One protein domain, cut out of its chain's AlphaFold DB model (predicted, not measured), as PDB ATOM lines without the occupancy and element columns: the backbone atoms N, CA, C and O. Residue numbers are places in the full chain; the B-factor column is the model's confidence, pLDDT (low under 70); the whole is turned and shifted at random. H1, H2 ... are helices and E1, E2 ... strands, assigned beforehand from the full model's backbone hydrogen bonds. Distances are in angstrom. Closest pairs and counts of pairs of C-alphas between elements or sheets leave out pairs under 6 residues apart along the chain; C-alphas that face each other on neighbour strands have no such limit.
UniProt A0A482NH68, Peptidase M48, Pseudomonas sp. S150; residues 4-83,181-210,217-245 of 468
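What this domain is: This is residues 4 to 83, 181 to 210 and 217 to 245 of the 468 residues of the protein "Peptidase M48" of Pseudomonas sp. S150 (UniProt A0A482NH68). Three long helices, H1, H4 and H3, form a loose bundle in which H4 runs opposite to the other two and touches both, while H2 crosses slantwise over H1 and H3. Residues 4 to 13 of H1 stick out at one end, and a small turn with the short strand E1 lies toward the other. The printed part has 139 residues with four named helices and one named strand, in the order H1, E1, H2, H3, H4, and its class is mostly helix. It is loose, with a radius of gyration of the C-alphas of 17.8 A and spans of 66 by 31 by 23 A; without the free residues of H1 the body spans 55 by 32 by 24 A.

Where its parts are: The longest helix, H1, holds residues 4 to 36 and measures 47.9 A from C-alpha 4 at (5.202, -29.450, -60.133) to C-alpha 36 at (10.166, -14.847, -14.762). E1, residues 47 to 49, pairs with no named strand, but residues 40 to 41 pair with it, antiparallel. H2 is residues 55 to 80, 36.8 A long. H3 is residues 181 to 207, 39.6 A long, with a kink of 27 degrees near residue 194. H4 is residues 218 to 245, 40.0 A long, ending at C-alpha 245 at (-1.059, -19.997, -40.244).

How they stand to each other: H1, H3 and H4 form a bundle, helices grouped along one another. H1 touches H4 at a shallow tilt of 12 degrees, opposite ways; the closest C-alphas, of Leu 28 and Val 233, are 6.2 A apart. H4 touches H3 at a shallow tilt of 24 degrees, opposite ways, with the C-alphas of Gly 196 and Gly 234 closest at 3.8 A. H1 and H3 are close but not clearly touching, their closest C-alphas, of Val 25 and Ile 192, 8.0 A apart. H2 touches H3 at a steep tilt of 61 degrees, the C-alphas of Val 69 and Gly 191 closest at 4.0 A; H3 does so with residues 183 to 195 alone. H2 also touches H1 at a steep tilt of 46 degrees, H1 with residues 25 to 33 alone; the closest C-alphas, of Ile 29 and Ser 62, are 5.7 A apart. H2 and H4 are apart. In H1, H2 and H4 every O i to N i+4 pair is within hydrogen-bond range; in H3, 21 of 23 are.

The domain as a whole: The two C-alphas farthest apart, of Phe 4 and Asp 44, are 66.4 A from each other. Residues 84 to 180 are not printed, with 14.3 A between C-alphas 83 and 181, nor are residues 211 to 216, with 11.3 A between C-alphas 210 and 217. Of the links printed whole, H1 to E1 is short and E1 to H2 tight. The mean pLDDT of the printed part is 82.5; 17 residues are under 70, among them 42 to 45, 48 to 51 and 207 to 210.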
ATOM      1  N   PHE A   4       4.406 -28.561 -60.983       73.19
ATOM      2  CA  PHE A   4       5.202 -29.450 -60.133       73.19
ATOM      3  C   PHE A   4       6.150 -28.695 -59.197       73.19
ATOM      4  O   PHE A   4       6.476 -29.191 -58.113       73.19
ATOM      5  N   GLN A   5       6.601 -27.501 -59.594       73.44
ATOM      6  CA  GLN A   5       7.396 -26.640 -58.721       73.44
ATOM      7  C   GLN A   5       6.537 -26.081 -57.584       73.44
ATOM      8  O   GLN A   5       6.963 -26.143 -56.432       73.44
ATOM      9  N   GLN A   6       5.309 -25.633 -57.870       68.81
ATOM     10  CA  GLN A   6       4.393 -25.123 -56.843       68.81
ATOM     11  C   GLN A   6       3.974 -26.205 -55.846       68.81
ATOM     12  O   GLN A   6       3.975 -25.961 -54.639       68.81
ATOM     13  N   GLN A   7       3.715 -27.427 -56.318       71.31
ATOM     14  CA  GLN A   7       3.394 -28.554 -55.442       71.31
ATOM     15  C   GLN A   7       4.580 -28.926 -54.531       71.31
ATOM     16  O   GLN A   7       4.409 -29.128 -53.325       71.31
ATOM     17  N   ARG A   8       5.812 -28.968 -55.068       75.19
ATOM     18  CA  ARG A   8       7.029 -29.189 -54.261       75.19
ATOM     19  C   ARG A   8       7.263 -28.061 -53.258       75.19
ATOM     20  O   ARG A   8       7.622 -28.331 -52.112       75.19
ATOM     21  N   GLN A   9       7.039 -26.815 -53.665       72.56
ATOM     22  CA  GLN A   9       7.172 -25.647 -52.801       72.56
ATOM     23  C   GLN A   9       6.149 -25.677 -51.658       72.56
ATOM     24  O   GLN A   9       6.522 -25.430 -50.514       72.56
ATOM     25  N   ALA A  10       4.898 -26.061 -51.928       67.00
ATOM     26  CA  ALA A  10       3.863 -26.230 -50.908       67.00
ATOM     27  C   ALA A  10       4.211 -27.340 -49.898       67.00
ATOM     28  O   ALA A  10       4.083 -27.136 -48.687       67.00
ATOM     29  N   LYS A  11       4.739 -28.484 -50.364       73.12
ATOM     30  CA  LYS A  11       5.220 -29.564 -49.480       73.12
ATOM     31  C   LYS A  11       6.384 -29.108 -48.596       73.12
ATOM     32  O   LYS A  11       6.318 -29.274 -47.380       73.12
ATOM     33  N   ARG A  12       7.412 -28.463 -49.167       77.31
ATOM     34  CA  ARG A  12       8.548 -27.911 -48.399       77.31
ATOM     35  C   ARG A  12       8.096 -26.877 -47.369       77.31
ATOM     36  O   ARG A  12       8.531 -26.935 -46.225       77.31
ATOM     37  N   ARG A  13       7.187 -25.973 -47.743       72.31
ATOM     38  CA  ARG A  13       6.622 -24.974 -46.822       72.31
ATOM     39  C   ARG A  13       5.786 -25.602 -45.707       72.31
ATOM     40  O   ARG A  13       5.758 -25.064 -44.612       72.31
ATOM     41  N   SER A  14       5.171 -26.760 -45.943       68.56
ATOM     42  CA  SER A  14       4.457 -27.501 -44.894       68.56
ATOM     43  C   SER A  14       5.408 -28.134 -43.877       68.56
ATOM     44  O   SER A  14       5.106 -28.147 -42.691       68.56
ATOM     45  N   VAL A  15       6.577 -28.614 -44.315       77.88
ATOM     46  CA  VAL A  15       7.636 -29.072 -43.396       77.88
ATOM     47  C   VAL A  15       8.223 -27.891 -42.627       77.88
ATOM     48  O   VAL A  15       8.340 -27.952 -41.406       77.88
ATOM     49  N   LEU A  16       8.519 -26.788 -43.326       79.06
ATOM     50  CA  LEU A  16       8.966 -25.537 -42.712       79.06
ATOM     51  C   LEU A  16       7.988 -25.072 -41.628       79.06
ATOM     52  O   LEU A  16       8.421 -24.644 -40.571       79.06
ATOM     53  N   LEU A  17       6.681 -25.197 -41.859       71.94
ATOM     54  CA  LEU A  17       5.654 -24.857 -40.879       71.94
ATOM     55  C   LEU A  17       5.808 -25.660 -39.595       71.94
ATOM     56  O   LEU A  17       5.766 -25.080 -38.519       71.94
ATOM     57  N   VAL A  18       5.964 -26.983 -39.695       74.12
ATOM     58  CA  VAL A  18       6.127 -27.842 -38.512       74.12
ATOM     59  C   VAL A  18       7.364 -27.416 -37.722       74.12
ATOM     60  O   VAL A  18       7.300 -27.315 -36.500       74.12
ATOM     61  N   ILE A  19       8.454 -27.082 -38.421       84.25
ATOM     62  CA  ILE A  19       9.676 -26.549 -37.806       84.25
ATOM     63  C   ILE A  19       9.402 -25.199 -37.130       84.25
ATOM     64  O   ILE A  19       9.720 -25.033 -35.959       84.25
ATOM     65  N   LEU A  20       8.770 -24.252 -37.831       81.38
ATOM     66  CA  LEU A  20       8.414 -22.935 -37.297       81.38
ATOM     67  C   LEU A  20       7.492 -23.041 -36.082       81.38
ATOM     68  O   LEU A  20       7.622 -22.256 -35.153       81.38
ATOM     69  N   MET A  21       6.594 -24.023 -36.065       74.88
ATOM     70  CA  MET A  21       5.707 -24.271 -34.937       74.88
ATOM     71  C   MET A  21       6.474 -24.807 -33.724       74.88
ATOM     72  O   MET A  21       6.262 -24.333 -32.612       74.88
ATOM     73  N   GLY A  22       7.404 -25.744 -33.934       81.94
ATOM     74  CA  GLY A  22       8.302 -26.208 -32.875       81.94
ATOM     75  C   GLY A  22       9.162 -25.073 -32.315       81.94
ATOM     76  O   GLY A  22       9.269 -24.916 -31.101       81.94
ATOM     77  N   LEU A  23       9.702 -24.227 -33.196       87.19
ATOM     78  CA  LEU A  23      10.465 -23.039 -32.812       87.19
ATOM     79  C   LEU A  23       9.609 -22.005 -32.075       87.19
ATOM     80  O   LEU A  23      10.105 -21.390 -31.140       87.19
ATOM     81  N   ALA A  24       8.340 -21.830 -32.453       83.31
ATOM     82  CA  ALA A  24       7.417 -20.938 -31.757       83.31
ATOM     83  C   ALA A  24       7.128 -21.432 -30.334       83.31
ATOM     84  O   ALA A  24       7.182 -20.651 -29.397       83.31
ATOM     85  N   VAL A  25       6.882 -22.729 -30.133       83.31
ATOM     86  CA  VAL A  25       6.695 -23.278 -28.777       83.31
ATOM     87  C   VAL A  25       7.973 -23.140 -27.946       83.31
ATOM     88  O   VAL A  25       7.915 -22.732 -26.789       83.31
ATOM     89  N   LEU A  26       9.136 -23.415 -28.539       88.75
ATOM     90  CA  LEU A  26      10.424 -23.261 -27.866       88.75
ATOM     91  C   LEU A  26      10.715 -21.798 -27.498       88.75
ATOM     92  O   LEU A  26      11.154 -21.527 -26.383       88.75
ATOM     93  N   SER A  27      10.427 -20.848 -28.391       88.88
ATOM     94  CA  SER A  27      10.598 -19.423 -28.099       88.88
ATOM     95  C   SER A  27       9.636 -18.941 -27.016       88.88
ATOM     96  O   SER A  27      10.039 -18.125 -26.194       88.88
ATOM     97  N   LEU A  28       8.411 -19.480 -26.950       86.94
ATOM     98  CA  LEU A  28       7.475 -19.197 -25.856       86.94
ATOM     99  C   LEU A  28       8.021 -19.678 -24.510       86.94
ATOM    100  O   LEU A  28       7.976 -18.919 -23.548       86.94
ATOM    101  N   ILE A  29       8.591 -20.887 -24.444       88.19
ATOM    102  CA  ILE A  29       9.209 -21.414 -23.215       88.19
ATOM    103  C   ILE A  29      10.382 -20.528 -22.781       88.19
ATOM    104  O   ILE A  29      10.450 -20.130 -21.618       88.19
ATOM    105  N   LEU A  30      11.279 -20.183 -23.711       89.69
ATOM    106  CA  LEU A  30      12.422 -19.309 -23.430       89.69
ATOM    107  C   LEU A  30      11.973 -17.924 -22.952       89.69
ATOM    108  O   LEU A  30      12.504 -17.415 -21.967       89.69
ATOM    109  N   MET A  31      10.967 -17.340 -23.607       89.38
ATOM    110  CA  MET A  31      10.404 -16.041 -23.239       89.38
ATOM    111  C   MET A  31       9.739 -16.086 -21.860       89.38
ATOM    112  O   MET A  31       9.942 -15.177 -21.062       89.38
ATOM    113  N   SER A  32       8.982 -17.144 -21.548       87.31
ATOM    114  CA  SER A  32       8.400 -17.344 -20.216       87.31
ATOM    115  C   SER A  32       9.469 -17.432 -19.134       87.31
ATOM    116  O   SER A  32       9.313 -16.793 -18.100       87.31
ATOM    117  N   CYS A  33      10.554 -18.176 -19.372       87.00
ATOM    118  CA  CYS A  33      11.652 -18.282 -18.409       87.00
ATOM    119  C   CYS A  33      12.332 -16.924 -18.197       87.00
ATOM    120  O   CYS A  33      12.494 -16.502 -17.059       87.00
ATOM    121  N   LEU A  34      12.657 -16.208 -19.280       87.56
ATOM    122  CA  LEU A  34      13.301 -14.893 -19.214       87.56
ATOM    123  C   LEU A  34      12.426 -13.839 -18.517       87.56
ATOM    124  O   LEU A  34      12.923 -13.016 -17.758       87.56
ATOM    125  N   LEU A  35      11.116 -13.848 -18.766       86.31
ATOM    126  CA  LEU A  35      10.192 -12.922 -18.109       86.31
ATOM    127  C   LEU A  35      10.035 -13.218 -16.611       86.31
ATOM    128  O   LEU A  35       9.763 -12.294 -15.851       86.31
ATOM    129  N   MET A  36      10.212 -14.473 -16.182       81.81
ATOM    130  CA  MET A  36      10.166 -14.847 -14.762       81.81
ATOM    131  C   MET A  36      11.418 -14.442 -13.981       81.81
ATOM    132  O   MET A  36      11.321 -14.268 -12.771       81.81
ATOM    133  N   THR A  37      12.564 -14.251 -14.642       82.50
ATOM    134  CA  THR A  37      13.797 -13.777 -13.986       82.50
ATOM    135  C   THR A  37      13.835 -12.258 -13.801       82.50
ATOM    136  O   THR A  37      14.805 -11.734 -13.266       82.50
ATOM    137  N   LEU A  38      12.835 -11.512 -14.288       82.62
ATOM    138  CA  LEU A  38      12.800 -10.062 -14.100       82.62
ATOM    139  C   LEU A  38      12.516  -9.741 -12.624       82.62
ATOM    140  O   LEU A  38      11.472 -10.164 -12.119       82.62
ATOM    141  N   PRO A  39      13.396  -8.984 -11.935       76.62
ATOM    142  CA  PRO A  39      13.206  -8.679 -10.527       76.62
ATOM    143  C   PRO A  39      11.968  -7.804 -10.350       76.62
ATOM    144  O   PRO A  39      11.781  -6.801 -11.047       76.62
ATOM    145  N   VAL A  40      11.116  -8.183  -9.400       72.44
ATOM    146  CA  VAL A  40       9.912  -7.425  -9.051       72.44
ATOM    147  C   VAL A  40      10.102  -6.833  -7.666       72.44
ATOM    148  O   VAL A  40      10.277  -7.561  -6.687       72.44
ATOM    149  N   SER A  41      10.056  -5.508  -7.590       70.81
ATOM    150  CA  SER A  41      10.081  -4.773  -6.328       70.81
ATOM    151  C   SER A  41       8.662  -4.493  -5.839       70.81
ATOM    152  O   SER A  41       7.772  -4.198  -6.640       70.81
ATOM    153  N   ASP A  42       8.450  -4.568  -4.526       68.06
ATOM    154  CA  ASP A  42       7.221  -4.054  -3.914       68.06
ATOM    155  C   ASP A  42       7.221  -2.515  -3.942       68.06
ATOM    156  O   ASP A  42       8.251  -1.884  -4.196       68.06
ATOM    157  N   GLY A  43       6.081  -1.894  -3.630       64.31
ATOM    158  CA  GLY A  43       5.938  -0.438  -3.514       64.31
ATOM    159  C   GLY A  43       6.907   0.222  -2.519       64.31
ATOM    160  O   GLY A  43       7.146   1.421  -2.631       64.31
ATOM    161  N   ASP A  44       7.507  -0.565  -1.620       67.88
ATOM    162  CA  ASP A  44       8.518  -0.142  -0.641       67.88
ATOM    163  C   ASP A  44       9.974  -0.379  -1.109       67.88
ATOM    164  O   ASP A  44      10.914  -0.206  -0.337       67.88
ATOM    165  N   GLY A  45      10.197  -0.789  -2.365       66.94
ATOM    166  CA  GLY A  45      11.532  -0.939  -2.969       66.94
ATOM    167  C   GLY A  45      12.263  -2.253  -2.661       66.94
ATOM    168  O   GLY A  45      13.300  -2.524  -3.265       66.94
ATOM    169  N   ASN A  46      11.716  -3.104  -1.790       72.19
ATOM    170  CA  ASN A  46      12.260  -4.438  -1.518       72.19
ATOM    171  C   ASN A  46      12.028  -5.378  -2.708       72.19
ATOM    172  O   ASN A  46      10.913  -5.451  -3.230       72.19
ATOM    173  N   THR A  47      13.056  -6.126  -3.118       71.12
ATOM    174  CA  THR A  47      12.927  -7.192  -4.119       71.12
ATOM    175  C   THR A  47      12.106  -8.341  -3.536       71.12
ATOM    176  O   THR A  47      12.513  -9.016  -2.595       71.12
ATOM    177  N   VAL A  48      10.908  -8.549  -4.082       65.19
ATOM    178  CA  VAL A  48       9.989  -9.618  -3.654       65.19
ATOM    179  C   VAL A  48      10.403 -10.953  -4.265       65.19
ATOM    180  O   VAL A  48      10.131 -12.010  -3.698       65.19
ATOM    181  N   MET A  49      11.063 -10.915  -5.422       61.91
ATOM    182  CA  MET A  49      11.553 -12.104  -6.100       61.91
ATOM    183  C   MET A  49      12.747 -11.770  -6.997       61.91
ATOM    184  O   MET A  49      12.667 -10.847  -7.808       61.91
ATOM    185  N   ASP A  50      13.813 -12.554  -6.851       67.50
ATOM    186  CA  ASP A  50      14.976 -12.606  -7.739       67.50
ATOM    187  C   ASP A  50      15.183 -14.081  -8.117       67.50
ATOM    188  O   ASP A  50      15.921 -14.825  -7.471       67.50
ATOM    189  N   LEU A  51      14.361 -14.567  -9.056       69.75
ATOM    190  CA  LEU A  51      14.444 -15.946  -9.534       69.75
ATOM    191  C   LEU A  51      15.690 -16.088 -10.402       69.75
ATOM    192  O   LEU A  51      15.720 -15.612 -11.537       69.75
ATOM    193  N   GLU A  52      16.689 -16.805  -9.904       76.94
ATOM    194  CA  GLU A  52      17.810 -17.221 -10.735       76.94
ATOM    195  C   GLU A  52      17.359 -18.260 -11.770       76.94
ATOM    196  O   GLU A  52      16.492 -19.105 -11.518       76.94
ATOM    197  N   LEU A  53      17.977 -18.219 -12.953       80.50
ATOM    198  CA  LEU A  53      17.715 -19.168 -14.030       80.50
ATOM    199  C   LEU A  53      18.262 -20.564 -13.674       80.50
ATOM    200  O   LEU A  53      19.328 -20.965 -14.138       80.50
ATOM    201  N   SER A  54      17.532 -21.314 -12.852       86.12
ATOM    202  CA  SER A  54      17.873 -22.690 -12.497       86.12
ATOM    203  C   SER A  54      17.332 -23.693 -13.519       86.12
ATOM    204  O   SER A  54      16.308 -23.477 -14.179       86.12
ATOM    205  N   TRP A  55      18.002 -24.843 -13.634       86.38
ATOM    206  CA  TRP A  55      17.527 -25.946 -14.475       86.38
ATOM    207  C   TRP A  55      16.165 -26.486 -14.004       86.38
ATOM    208  O   TRP A  55      15.331 -26.889 -14.816       86.38
ATOM    209  N   GLU A  56      15.902 -26.441 -12.698       87.62
ATOM    210  CA  GLU A  56      14.623 -26.840 -12.102       87.62
ATOM    211  C   GLU A  56      13.481 -25.913 -12.531       87.62
ATOM    212  O   GLU A  56      12.428 -26.385 -12.954       87.62
ATOM    213  N   MET A  57      13.698 -24.595 -12.518       82.94
ATOM    214  CA  MET A  57      12.699 -23.639 -12.996       82.94
ATOM    215  C   MET A  57      12.453 -23.804 -14.498       82.94
ATOM    216  O   MET A  57      11.302 -23.857 -14.930       82.94
ATOM    217  N   PHE A  58      13.518 -23.931 -15.299       88.75
ATOM    218  CA  PHE A  58      13.392 -24.133 -16.743       88.75
ATOM    219  C   PHE A  58      12.576 -25.391 -17.072       88.75
ATOM    220  O   PHE A  58      11.656 -25.350 -17.892       88.75
ATOM    221  N   THR A  59      12.876 -26.509 -16.403       89.00
ATOM    222  CA  THR A  59      12.147 -27.769 -16.597       89.00
ATOM    223  C   THR A  59      10.698 -27.666 -16.124       89.00
ATOM    224  O   THR A  59       9.800 -28.077 -16.860       89.00
ATOM    225  N   ALA A  60      10.434 -27.044 -14.971       88.44
ATOM    226  CA  ALA A  60       9.078 -26.837 -14.465       88.44
ATOM    227  C   ALA A  60       8.225 -25.975 -15.414       88.44
ATOM    228  O   ALA A  60       7.128 -26.382 -15.807       88.44
ATOM    229  N   VAL A  61       8.737 -24.816 -15.846       87.00
ATOM    230  CA  VAL A  61       8.039 -23.914 -16.779       87.00
ATOM    231  C   VAL A  61       7.808 -24.602 -18.125       87.00
ATOM    232  O   VAL A  61       6.702 -24.542 -18.664       87.00
ATOM    233  N   SER A  62       8.813 -25.311 -18.649       89.44
ATOM    234  CA  SER A  62       8.703 -26.057 -19.906       89.44
ATOM    235  C   SER A  62       7.600 -27.119 -19.854       89.44
ATOM    236  O   SER A  62       6.778 -27.192 -20.773       89.44
ATOM    237  N   VAL A  63       7.529 -27.898 -18.768       92.06
ATOM    238  CA  VAL A  63       6.494 -28.925 -18.569       92.06
ATOM    239  C   VAL A  63       5.109 -28.292 -18.487       92.06
ATOM    240  O   VAL A  63       4.195 -28.753 -19.174       92.06
ATOM    241  N   VAL A  64       4.941 -27.221 -17.706       89.81
ATOM    242  CA  VAL A  64       3.643 -26.545 -17.545       89.81
ATOM    243  C   VAL A  64       3.165 -25.948 -18.869       89.81
ATOM    244  O   VAL A  64       2.054 -26.249 -19.309       89.81
ATOM    245  N   VAL A  65       4.002 -25.154 -19.544       89.75
ATOM    246  CA  VAL A  65       3.643 -24.500 -20.813       89.75
ATOM    247  C   VAL A  65       3.324 -25.539 -21.885       89.75
ATOM    248  O   VAL A  65       2.282 -25.450 -22.538       89.75
ATOM    249  N   THR A  66       4.167 -26.565 -22.035       90.69
ATOM    250  CA  THR A  66       3.945 -27.628 -23.026       90.69
ATOM    251  C   THR A  66       2.662 -28.402 -22.731       90.69
ATOM    252  O   THR A  66       1.903 -28.685 -23.656       90.69
ATOM    253  N   SER A  67       2.371 -28.687 -21.458       92.12
ATOM    254  CA  SER A  67       1.138 -29.371 -21.053       92.12
ATOM    255  C   SER A  67      -0.105 -28.547 -21.391       92.12
ATOM    256  O   SER A  67      -1.046 -29.085 -21.969       92.12
ATOM    257  N   ILE A  68      -0.100 -27.240 -21.108       91.62
ATOM    258  CA  ILE A  68      -1.219 -26.342 -21.435       91.62
ATOM    259  C   ILE A  68      -1.454 -26.295 -22.950       91.62
ATOM    260  O   ILE A  68      -2.586 -26.474 -23.402       91.62
ATOM    261  N   VAL A  69      -0.391 -26.110 -23.743       91.94
ATOM    262  CA  VAL A  69      -0.489 -26.063 -25.212       91.94
ATOM    263  C   VAL A  69      -0.990 -27.388 -25.771       91.94
ATOM    264  O   VAL A  69      -1.863 -27.397 -26.639       91.94
ATOM    265  N   LEU A  70      -0.457 -28.506 -25.273       92.44
ATOM    266  CA  LEU A  70      -0.828 -29.838 -25.730       92.44
ATOM    267  C   LEU A  70      -2.290 -30.141 -25.403       92.44
ATOM    268  O   LEU A  70      -3.037 -30.533 -26.294       92.44
ATOM    269  N   VAL A  71      -2.719 -29.925 -24.157       94.44
ATOM    270  CA  VAL A  71      -4.099 -30.190 -23.726       94.44
ATOM    271  C   VAL A  71      -5.074 -29.267 -24.452       94.44
ATOM    272  O   VAL A  71      -6.026 -29.754 -25.064       94.44
ATOM    273  N   GLY A  72      -4.820 -27.954 -24.468       92.88
ATOM    274  CA  GLY A  72      -5.666 -26.988 -25.173       92.88
ATOM    275  C   GLY A  72      -5.765 -27.290 -26.670       92.88
ATOM    276  O   GLY A  72      -6.854 -27.276 -27.251       92.88
ATOM    277  N   GLY A  73      -4.639 -27.647 -27.291       91.69
ATOM    278  CA  GLY A  73      -4.593 -28.041 -28.693       91.69
ATOM    279  C   GLY A  73      -5.337 -29.345 -28.976       91.69
ATOM    280  O   GLY A  73      -6.105 -29.403 -29.933       91.69
ATOM    281  N   LEU A  74      -5.175 -30.375 -28.141       93.19
ATOM    282  CA  LEU A  74      -5.875 -31.657 -28.282       93.19
ATOM    283  C   LEU A  74      -7.389 -31.509 -28.122       93.19
ATOM    284  O   LEU A  74      -8.136 -32.091 -28.907       93.19
ATOM    285  N   VAL A  75      -7.848 -30.696 -27.165       91.56
ATOM    286  CA  VAL A  75      -9.278 -30.403 -26.987       91.56
ATOM    287  C   VAL A  75      -9.844 -29.749 -28.246       91.56
ATOM    288  O   VAL A  75     -10.849 -30.221 -28.784       91.56
ATOM    289  N   LYS A  76      -9.177 -28.721 -28.788       88.00
ATOM    290  CA  LYS A  76      -9.650 -28.068 -30.019       88.00
ATOM    291  C   LYS A  76      -9.556 -28.982 -31.238       88.00
ATOM    292  O   LYS A  76     -10.434 -28.954 -32.098       88.00
ATOM    293  N   TYR A  77      -8.523 -29.817 -31.311       88.31
ATOM    294  CA  TYR A  77      -8.369 -30.824 -32.354       88.31
ATOM    295  C   TYR A  77      -9.528 -31.825 -32.352       88.31
ATOM    296  O   TYR A  77     -10.113 -32.082 -33.404       88.31
ATOM    297  N   ALA A  78      -9.899 -32.338 -31.175       88.38
ATOM    298  CA  ALA A  78     -11.035 -33.235 -31.011       88.38
ATOM    299  C   ALA A  78     -12.350 -32.551 -31.415       88.38
ATOM    300  O   ALA A  78     -13.124 -33.130 -32.177       88.38
ATOM    301  N   GLU A  79     -12.568 -31.295 -31.004       82.94
ATOM    302  CA  GLU A  79     -13.765 -30.529 -31.379       82.94
ATOM    303  C   GLU A  79     -13.904 -30.378 -32.905       82.94
ATOM    304  O   GLU A  79     -14.981 -30.587 -33.466       82.94
ATOM    305  N   LEU A  80     -12.807 -30.044 -33.592       78.75
ATOM    306  CA  LEU A  80     -12.791 -29.846 -35.045       78.75
ATOM    307  C   LEU A  80     -12.827 -31.161 -35.836       78.75
ATOM    308  O   LEU A  80     -13.181 -31.156 -37.012       78.75
ATOM    309  N   SER A  81     -12.494 -32.289 -35.203       79.12
ATOM    310  CA  SER A  81     -12.544 -33.619 -35.821       79.12
ATOM    311  C   SER A  81     -13.956 -34.208 -35.931       79.12
ATOM    312  O   SER A  81     -14.122 -35.268 -36.527       79.12
ATOM    313  N   ALA A  82     -14.986 -33.514 -35.428       72.06
ATOM    314  CA  ALA A  82     -16.387 -33.959 -35.442       72.06
ATOM    315  C   ALA A  82     -17.014 -34.125 -36.854       72.06
ATOM    316  O   ALA A  82     -18.195 -34.458 -36.972       72.06
ATOM    317  N   GLY A  83     -16.232 -33.928 -37.921       78.81
ATOM    318  CA  GLY A  83     -16.575 -34.247 -39.305       78.81
ATOM    319  C   GLY A  83     -17.242 -33.104 -40.072       78.81
ATOM    320  O   GLY A  83     -17.907 -32.230 -39.508       78.81
ATOM    321  N   LEU A 181      -4.447 -30.472 -42.448       85.38
ATOM    322  CA  LEU A 181      -3.368 -29.519 -42.174       85.38
ATOM    323  C   LEU A 181      -3.909 -28.307 -41.408       85.38
ATOM    324  O   LEU A 181      -3.364 -27.939 -40.368       85.38
ATOM    325  N   ASN A 182      -4.996 -27.719 -41.896       84.88
ATOM    326  CA  ASN A 182      -5.611 -26.548 -41.304       84.88
ATOM    327  C   ASN A 182      -6.218 -26.854 -39.920       84.88
ATOM    328  O   ASN A 182      -5.990 -26.089 -38.986       84.88
ATOM    329  N   THR A 183      -6.862 -28.012 -39.719       85.62
ATOM    330  CA  THR A 183      -7.305 -28.450 -38.380       85.62
ATOM    331  C   THR A 183      -6.143 -28.517 -37.387       85.62
ATOM    332  O   THR A 183      -6.267 -28.038 -36.261       85.62
ATOM    333  N   ARG A 184      -4.989 -29.067 -37.794       87.12
ATOM    334  CA  ARG A 184      -3.783 -29.112 -36.947       87.12
ATOM    335  C   ARG A 184      -3.258 -27.713 -36.633       87.12
ATOM    336  O   ARG A 184      -2.904 -27.445 -35.492       87.12
ATOM    337  N   LEU A 185      -3.230 -26.824 -37.621       86.31
ATOM    338  CA  LEU A 185      -2.812 -25.436 -37.436       86.31
ATOM    339  C   LEU A 185      -3.694 -24.695 -36.433       86.31
ATOM    340  O   LEU A 185      -3.179 -24.088 -35.499       86.31
ATOM    341  N   VAL A 186      -5.015 -24.778 -36.608       86.94
ATOM    342  CA  VAL A 186      -5.982 -24.165 -35.692       86.94
ATOM    343  C   VAL A 186      -5.826 -24.734 -34.286       86.94
ATOM    344  O   VAL A 186      -5.819 -23.966 -33.329       86.94
ATOM    345  N   ALA A 187      -5.650 -26.051 -34.157       89.31
ATOM    346  CA  ALA A 187      -5.445 -26.701 -32.870       89.31
ATOM    347  C   ALA A 187      -4.201 -26.170 -32.144       89.31
ATOM    348  O   ALA A 187      -4.298 -25.781 -30.983       89.31
ATOM    349  N   VAL A 188      -3.047 -26.084 -32.813       88.62
ATOM    350  CA  VAL A 188      -1.821 -25.617 -32.146       88.62
ATOM    351  C   VAL A 188      -1.894 -24.134 -31.788       88.62
ATOM    352  O   VAL A 188      -1.559 -23.764 -30.665       88.62
ATOM    353  N   VAL A 189      -2.382 -23.283 -32.697       89.12
ATOM    354  CA  VAL A 189      -2.560 -21.852 -32.397       89.12
ATOM    355  C   VAL A 189      -3.536 -21.658 -31.236       89.12
ATOM    356  O   VAL A 189      -3.301 -20.822 -30.369       89.12
ATOM    357  N   HIS A 190      -4.596 -22.468 -31.167       90.81
ATOM    358  CA  HIS A 190      -5.505 -22.458 -30.027       90.81
ATOM    359  C   HIS A 190      -4.817 -22.912 -28.732       90.81
ATOM    360  O   HIS A 190      -5.020 -22.286 -27.701       90.81
ATOM    361  N   GLY A 191      -3.961 -23.937 -28.774       91.62
ATOM    362  CA  GLY A 191      -3.154 -24.346 -27.620       91.62
ATOM    363  C   GLY A 191      -2.289 -23.204 -27.069       91.62
ATOM    364  O   GLY A 191      -2.254 -22.987 -25.861       91.62
ATOM    365  N   ILE A 192      -1.662 -22.417 -27.949       91.31
ATOM    366  CA  ILE A 192      -0.904 -21.214 -27.563       91.31
ATOM    367  C   ILE A 192      -1.833 -20.143 -26.966       91.31
ATOM    368  O   ILE A 192      -1.510 -19.546 -25.941       91.31
ATOM    369  N   LEU A 193      -3.014 -19.932 -27.553       92.12
ATOM    370  CA  LEU A 193      -4.018 -19.000 -27.028       92.12
ATOM    371  C   LEU A 193      -4.487 -19.382 -25.617       92.12
ATOM    372  O   LEU A 193      -4.686 -18.499 -24.784       92.12
ATOM    373  N   VAL A 194      -4.625 -20.678 -25.323       93.44
ATOM    374  CA  VAL A 194      -5.020 -21.164 -23.992       93.44
ATOM    375  C   VAL A 194      -4.020 -20.731 -22.918       93.44
ATOM    376  O   VAL A 194      -4.450 -20.455 -21.802       93.44
ATOM    377  N   ILE A 195      -2.732 -20.542 -23.236       92.12
ATOM    378  CA  ILE A 195      -1.759 -19.939 -22.303       92.12
ATOM    379  C   ILE A 195      -2.230 -18.540 -21.876       92.12
ATOM    380  O   ILE A 195      -2.334 -18.251 -20.685       92.12
ATOM    381  N   GLY A 196      -2.567 -17.685 -22.845       92.25
ATOM    382  CA  GLY A 196      -2.984 -16.303 -22.587       92.25
ATOM    383  C   GLY A 196      -4.340 -16.221 -21.886       92.25
ATOM    384  O   GLY A 196      -4.530 -15.405 -20.984       92.25
ATOM    385  N   LEU A 197      -5.267 -17.117 -22.241       92.25
ATOM    386  CA  LEU A 197      -6.545 -17.262 -21.541       92.25
ATOM    387  C   LEU A 197      -6.347 -17.719 -20.091       92.25
ATOM    388  O   LEU A 197      -7.009 -17.188 -19.205       92.25
ATOM    389  N   THR A 198      -5.421 -18.648 -19.842       90.81
ATOM    390  CA  THR A 198      -5.065 -19.100 -18.487       90.81
ATOM    391  C   THR A 198      -4.493 -17.945 -17.671       90.81
ATOM    392  O   THR A 198      -4.956 -17.698 -16.561       90.81
ATOM    393  N   GLY A 199      -3.565 -17.169 -18.244       90.50
ATOM    394  CA  GLY A 199      -3.041 -15.959 -17.606       90.50
ATOM    395  C   GLY A 199      -4.141 -14.950 -17.268       90.50
ATOM    396  O   GLY A 199      -4.216 -14.451 -16.147       90.50
ATOM    397  N   SER A 200      -5.066 -14.723 -18.204       89.88
ATOM    398  CA  SER A 200      -6.193 -13.803 -18.013       89.88
ATOM    399  C   SER A 200      -7.170 -14.294 -16.949       89.88
ATOM    400  O   SER A 200      -7.704 -13.492 -16.188       89.88
ATOM    401  N   PHE A 201      -7.410 -15.603 -16.888       90.44
ATOM    402  CA  PHE A 201      -8.244 -16.225 -15.866       90.44
ATOM    403  C   PHE A 201      -7.638 -16.044 -14.470       90.44
ATOM    404  O   PHE A 201      -8.347 -15.624 -13.559       90.44
ATOM    405  N   ILE A 202      -6.326 -16.273 -14.331       88.75
ATOM    406  CA  ILE A 202      -5.588 -16.036 -13.083       88.75
ATOM    407  C   ILE A 202      -5.741 -14.575 -12.653       88.75
ATOM    408  O   ILE A 202      -6.152 -14.319 -11.529       88.75
ATOM    409  N   LEU A 203      -5.504 -13.617 -13.554       87.50
ATOM    410  CA  LEU A 203      -5.617 -12.189 -13.239       87.50
ATOM    411  C   LEU A 203      -7.037 -11.776 -12.818       87.50
ATOM    412  O   LEU A 203      -7.194 -11.055 -11.836       87.50
ATOM    413  N   ARG A 204      -8.076 -12.259 -13.513       84.94
ATOM    414  CA  ARG A 204      -9.481 -11.950 -13.183       84.94
ATOM    415  C   ARG A 204      -9.917 -12.543 -11.848       84.94
ATOM    416  O   ARG A 204     -10.635 -11.884 -11.106       84.94
ATOM    417  N   GLY A 205      -9.461 -13.753 -11.516       79.56
ATOM    418  CA  GLY A 205      -9.716 -14.366 -10.208       79.56
ATOM    419  C   GLY A 205      -9.143 -13.558  -9.038       79.56
ATOM    420  O   GLY A 205      -9.578 -13.720  -7.901       79.56
ATOM    421  N   MET A 206      -8.199 -12.652  -9.310       71.25
ATOM    422  CA  MET A 206      -7.577 -11.782  -8.315       71.25
ATOM    423  C   MET A 206      -8.223 -10.399  -8.201       71.25
ATOM    424  O   MET A 206      -7.964  -9.702  -7.219       71.25
ATOM    425  N   ASP A 207      -9.078  -9.996  -9.146       66.00
ATOM    426  CA  ASP A 207      -9.798  -8.719  -9.063       66.00
ATOM    427  C   ASP A 207     -10.812  -8.709  -7.903       66.00
ATOM    428  O   ASP A 207     -11.004  -7.671  -7.265       66.00
ATOM    429  N   ASP A 208     -11.374  -9.867  -7.537       59.94
ATOM    430  CA  ASP A 208     -12.198 -10.014  -6.327       59.94
ATOM    431  C   ASP A 208     -11.366  -9.937  -5.030       59.94
ATOM    432  O   ASP A 208     -11.855  -9.454  -4.008       59.94
ATOM    433  N   VAL A 209     -10.081 -10.315  -5.073       55.81
ATOM    434  CA  VAL A 209      -9.146 -10.216  -3.933       55.81
ATOM    435  C   VAL A 209      -8.601  -8.786  -3.776       55.81
ATOM    436  O   VAL A 209      -8.413  -8.315  -2.654       55.81
ATOM    437  N   ARG A 210      -8.425  -8.041  -4.881       51.78
ATOM    438  CA  ARG A 210      -7.954  -6.638  -4.907       51.78
ATOM    439  C   ARG A 210      -8.881  -5.635  -4.213       51.78
ATOM    440  O   ARG A 210      -8.425  -4.547  -3.872       51.78
ATOM    441  N   THR A 217      -0.087  -9.943   0.348       66.94
ATOM    442  CA  THR A 217       0.809 -11.046   0.700       66.94
ATOM    443  C   THR A 217       1.704 -11.372  -0.501       66.94
ATOM    444  O   THR A 217       1.255 -11.312  -1.648       66.94
ATOM    445  N   GLN A 218       2.965 -11.745  -0.257       68.38
ATOM    446  CA  GLN A 218       3.894 -12.221  -1.296       68.38
ATOM    447  C   GLN A 218       3.279 -13.235  -2.294       68.38
ATOM    448  O   GLN A 218       3.473 -13.052  -3.499       68.38
ATOM    449  N   PRO A 219       2.478 -14.248  -1.881       72.69
ATOM    450  CA  PRO A 219       1.817 -15.156  -2.825       72.69
ATOM    451  C   PRO A 219       0.845 -14.462  -3.791       72.69
ATOM    452  O   PRO A 219       0.705 -14.900  -4.935       72.69
ATOM    453  N   ALA A 220       0.194 -13.368  -3.383       77.00
ATOM    454  CA  ALA A 220      -0.668 -12.601  -4.276       77.00
ATOM    455  C   ALA A 220       0.160 -11.874  -5.350       77.00
ATOM    456  O   ALA A 220      -0.158 -11.949  -6.532       77.00
ATOM    457  N   ILE A 221       1.272 -11.232  -4.987       76.56
ATOM    458  CA  ILE A 221       2.138 -10.556  -5.969       76.56
ATOM    459  C   ILE A 221       2.681 -11.565  -6.997       76.56
ATOM    460  O   ILE A 221       2.597 -11.324  -8.204       76.56
ATOM    461  N   LEU A 222       3.129 -12.735  -6.531       77.56
ATOM    462  CA  LEU A 222       3.630 -13.809  -7.389       77.56
ATOM    463  C   LEU A 222       2.570 -14.322  -8.378       77.56
ATOM    464  O   LEU A 222       2.859 -14.534  -9.557       77.56
ATOM    465  N   THR A 223       1.326 -14.470  -7.920       82.50
ATOM    466  CA  THR A 223       0.217 -14.953  -8.757       82.50
ATOM    467  C   THR A 223      -0.158 -13.939  -9.848       82.50
ATOM    468  O   THR A 223      -0.357 -14.333 -11.000       82.50
ATOM    469  N   VAL A 224      -0.181 -12.631  -9.535       84.38
ATOM    470  CA  VAL A 224      -0.406 -11.568 -10.541       84.38
ATOM    471  C   VAL A 224       0.698 -11.586 -11.594       84.38
ATOM    472  O   VAL A 224       0.419 -11.498 -12.792       84.38
ATOM    473  N   MET A 225       1.954 -11.708 -11.166       83.06
ATOM    474  CA  MET A 225       3.094 -11.733 -12.079       83.06
ATOM    475  C   MET A 225       3.035 -12.935 -13.015       83.06
ATOM    476  O   MET A 225       3.105 -12.760 -14.230       83.06
ATOM    477  N   PHE A 226       2.801 -14.134 -12.480       85.94
ATOM    478  CA  PHE A 226       2.643 -15.341 -13.288       85.94
ATOM    479  C   PHE A 226       1.503 -15.198 -14.311       85.94
ATOM    480  O   PHE A 226       1.695 -15.466 -15.498       85.94
ATOM    481  N   GLY A 227       0.342 -14.684 -13.885       89.12
ATOM    482  CA  GLY A 227      -0.777 -14.390 -14.783       89.12
ATOM    483  C   GLY A 227      -0.411 -13.388 -15.887       89.12
ATOM    484  O   GLY A 227      -0.762 -13.588 -17.051       89.12
ATOM    485  N   THR A 228       0.359 -12.350 -15.552       89.19
ATOM    486  CA  THR A 228       0.823 -11.324 -16.500       89.19
ATOM    487  C   THR A 228       1.803 -11.894 -17.526       89.19
ATOM    488  O   THR A 228       1.637 -11.657 -18.725       89.19
ATOM    489  N   VAL A 229       2.778 -12.696 -17.088       89.88
ATOM    490  CA  VAL A 229       3.740 -13.370 -17.976       89.88
ATOM    491  C   VAL A 229       3.013 -14.292 -18.954       89.88
ATOM    492  O   VAL A 229       3.255 -14.215 -20.161       89.88
ATOM    493  N   LEU A 230       2.070 -15.109 -18.473       91.69
ATOM    494  CA  LEU A 230       1.270 -15.985 -19.334       91.69
ATOM    495  C   LEU A 230       0.417 -15.206 -20.344       91.69
ATOM    496  O   LEU A 230       0.301 -15.636 -21.490       91.69
ATOM    497  N   CYS A 231      -0.145 -14.054 -19.966       91.75
ATOM    498  CA  CYS A 231      -0.862 -13.175 -20.893       91.75
ATOM    499  C   CYS A 231       0.047 -12.661 -22.011       91.75
ATOM    500  O   CYS A 231      -0.294 -12.807 -23.185       91.75
ATOM    501  N   ILE A 232       1.200 -12.080 -21.663       90.94
ATOM    502  CA  ILE A 232       2.144 -11.513 -22.639       90.94
ATOM    503  C   ILE A 232       2.610 -12.602 -23.609       90.94
ATOM    504  O   ILE A 232       2.515 -12.439 -24.827       90.94
ATOM    505  N   VAL A 233       3.055 -13.737 -23.068       90.75
ATOM    506  CA  VAL A 233       3.558 -14.867 -23.853       90.75
ATOM    507  C   VAL A 233       2.443 -15.488 -24.696       90.75
ATOM    508  O   VAL A 233       2.620 -15.689 -25.895       90.75
ATOM    509  N   GLY A 234       1.271 -15.748 -24.117       91.00
ATOM    510  CA  GLY A 234       0.155 -16.388 -24.808       91.00
ATOM    511  C   GLY A 234      -0.450 -15.531 -25.921       91.00
ATOM    512  O   GLY A 234      -0.631 -16.012 -27.043       91.00
ATOM    513  N   TYR A 235      -0.731 -14.251 -25.659       90.88
ATOM    514  CA  TYR A 235      -1.261 -13.349 -26.686       90.88
ATOM    515  C   TYR A 235      -0.215 -13.025 -27.754       90.88
ATOM    516  O   TYR A 235      -0.532 -13.106 -28.942       90.88
ATOM    517  N   GLY A 236       1.035 -12.756 -27.360       89.19
ATOM    518  CA  GLY A 236       2.139 -12.563 -28.302       89.19
ATOM    519  C   GLY A 236       2.334 -13.785 -29.202       89.19
ATOM    520  O   GLY A 236       2.331 -13.670 -30.427       89.19
ATOM    521  N   GLY A 237       2.388 -14.980 -28.608       88.81
ATOM    522  CA  GLY A 237       2.465 -16.246 -29.333       88.81
ATOM    523  C   GLY A 237       1.296 -16.471 -30.288       88.81
ATOM    524  O   GLY A 237       1.500 -16.939 -31.407       88.81
ATOM    525  N   THR A 238       0.079 -16.094 -29.891       88.31
ATOM    526  CA  THR A 238      -1.117 -16.214 -30.737       88.31
ATOM    527  C   THR A 238      -1.017 -15.336 -31.985       88.31
ATOM    528  O   THR A 238      -1.401 -15.774 -33.071       88.31
ATOM    529  N   VAL A 239      -0.469 -14.121 -31.868       88.06
ATOM    530  CA  VAL A 239      -0.245 -13.233 -33.019       88.06
ATOM    531  C   VAL A 239       0.717 -13.884 -34.014       88.06
ATOM    532  O   VAL A 239       0.368 -14.049 -35.182       88.06
ATOM    533  N   PHE A 240       1.887 -14.343 -33.558       85.69
ATOM    534  CA  PHE A 240       2.859 -15.014 -34.431       85.69
ATOM    535  C   PHE A 240       2.323 -16.325 -35.020       85.69
ATOM    536  O   PHE A 240       2.515 -16.599 -36.207       85.69
ATOM    537  N   GLY A 241       1.605 -17.116 -34.222       86.06
ATOM    538  CA  GLY A 241       0.978 -18.359 -34.668       86.06
ATOM    539  C   GLY A 241      -0.037 -18.125 -35.788       86.06
ATOM    540  O   GLY A 241      -0.019 -18.830 -36.800       86.06
ATOM    541  N   ASN A 242      -0.877 -17.097 -35.656       85.94
ATOM    542  CA  ASN A 242      -1.825 -16.723 -36.701       85.94
ATOM    543  C   ASN A 242      -1.126 -16.187 -37.966       85.94
ATOM    544  O   ASN A 242      -1.562 -16.527 -39.063       85.94
ATOM    545  N   LEU A 243      -0.012 -15.450 -37.850       85.31
ATOM    546  CA  LEU A 243       0.773 -15.004 -39.013       85.31
ATOM    547  C   LEU A 243       1.353 -16.187 -39.802       85.31
ATOM    548  O   LEU A 243       1.261 -16.224 -41.033       85.31
ATOM    549  N   ILE A 244       1.908 -17.185 -39.104       83.69
ATOM    550  CA  ILE A 244       2.420 -18.419 -39.722       83.69
ATOM    551  C   ILE A 244       1.276 -19.185 -40.396       83.69
ATOM    552  O   ILE A 244       1.403 -19.591 -41.556       83.69
ATOM    553  N   LYS A 245       0.145 -19.356 -39.697       85.44
ATOM    554  CA  LYS A 245      -1.059 -19.997 -40.244       85.44
ATOM    555  C   LYS A 245      -1.519 -19.290 -41.522       85.44
ATOM    556  O   LYS A 245      -1.733 -19.959 -42.531       85.44
TER     557      LYS A 245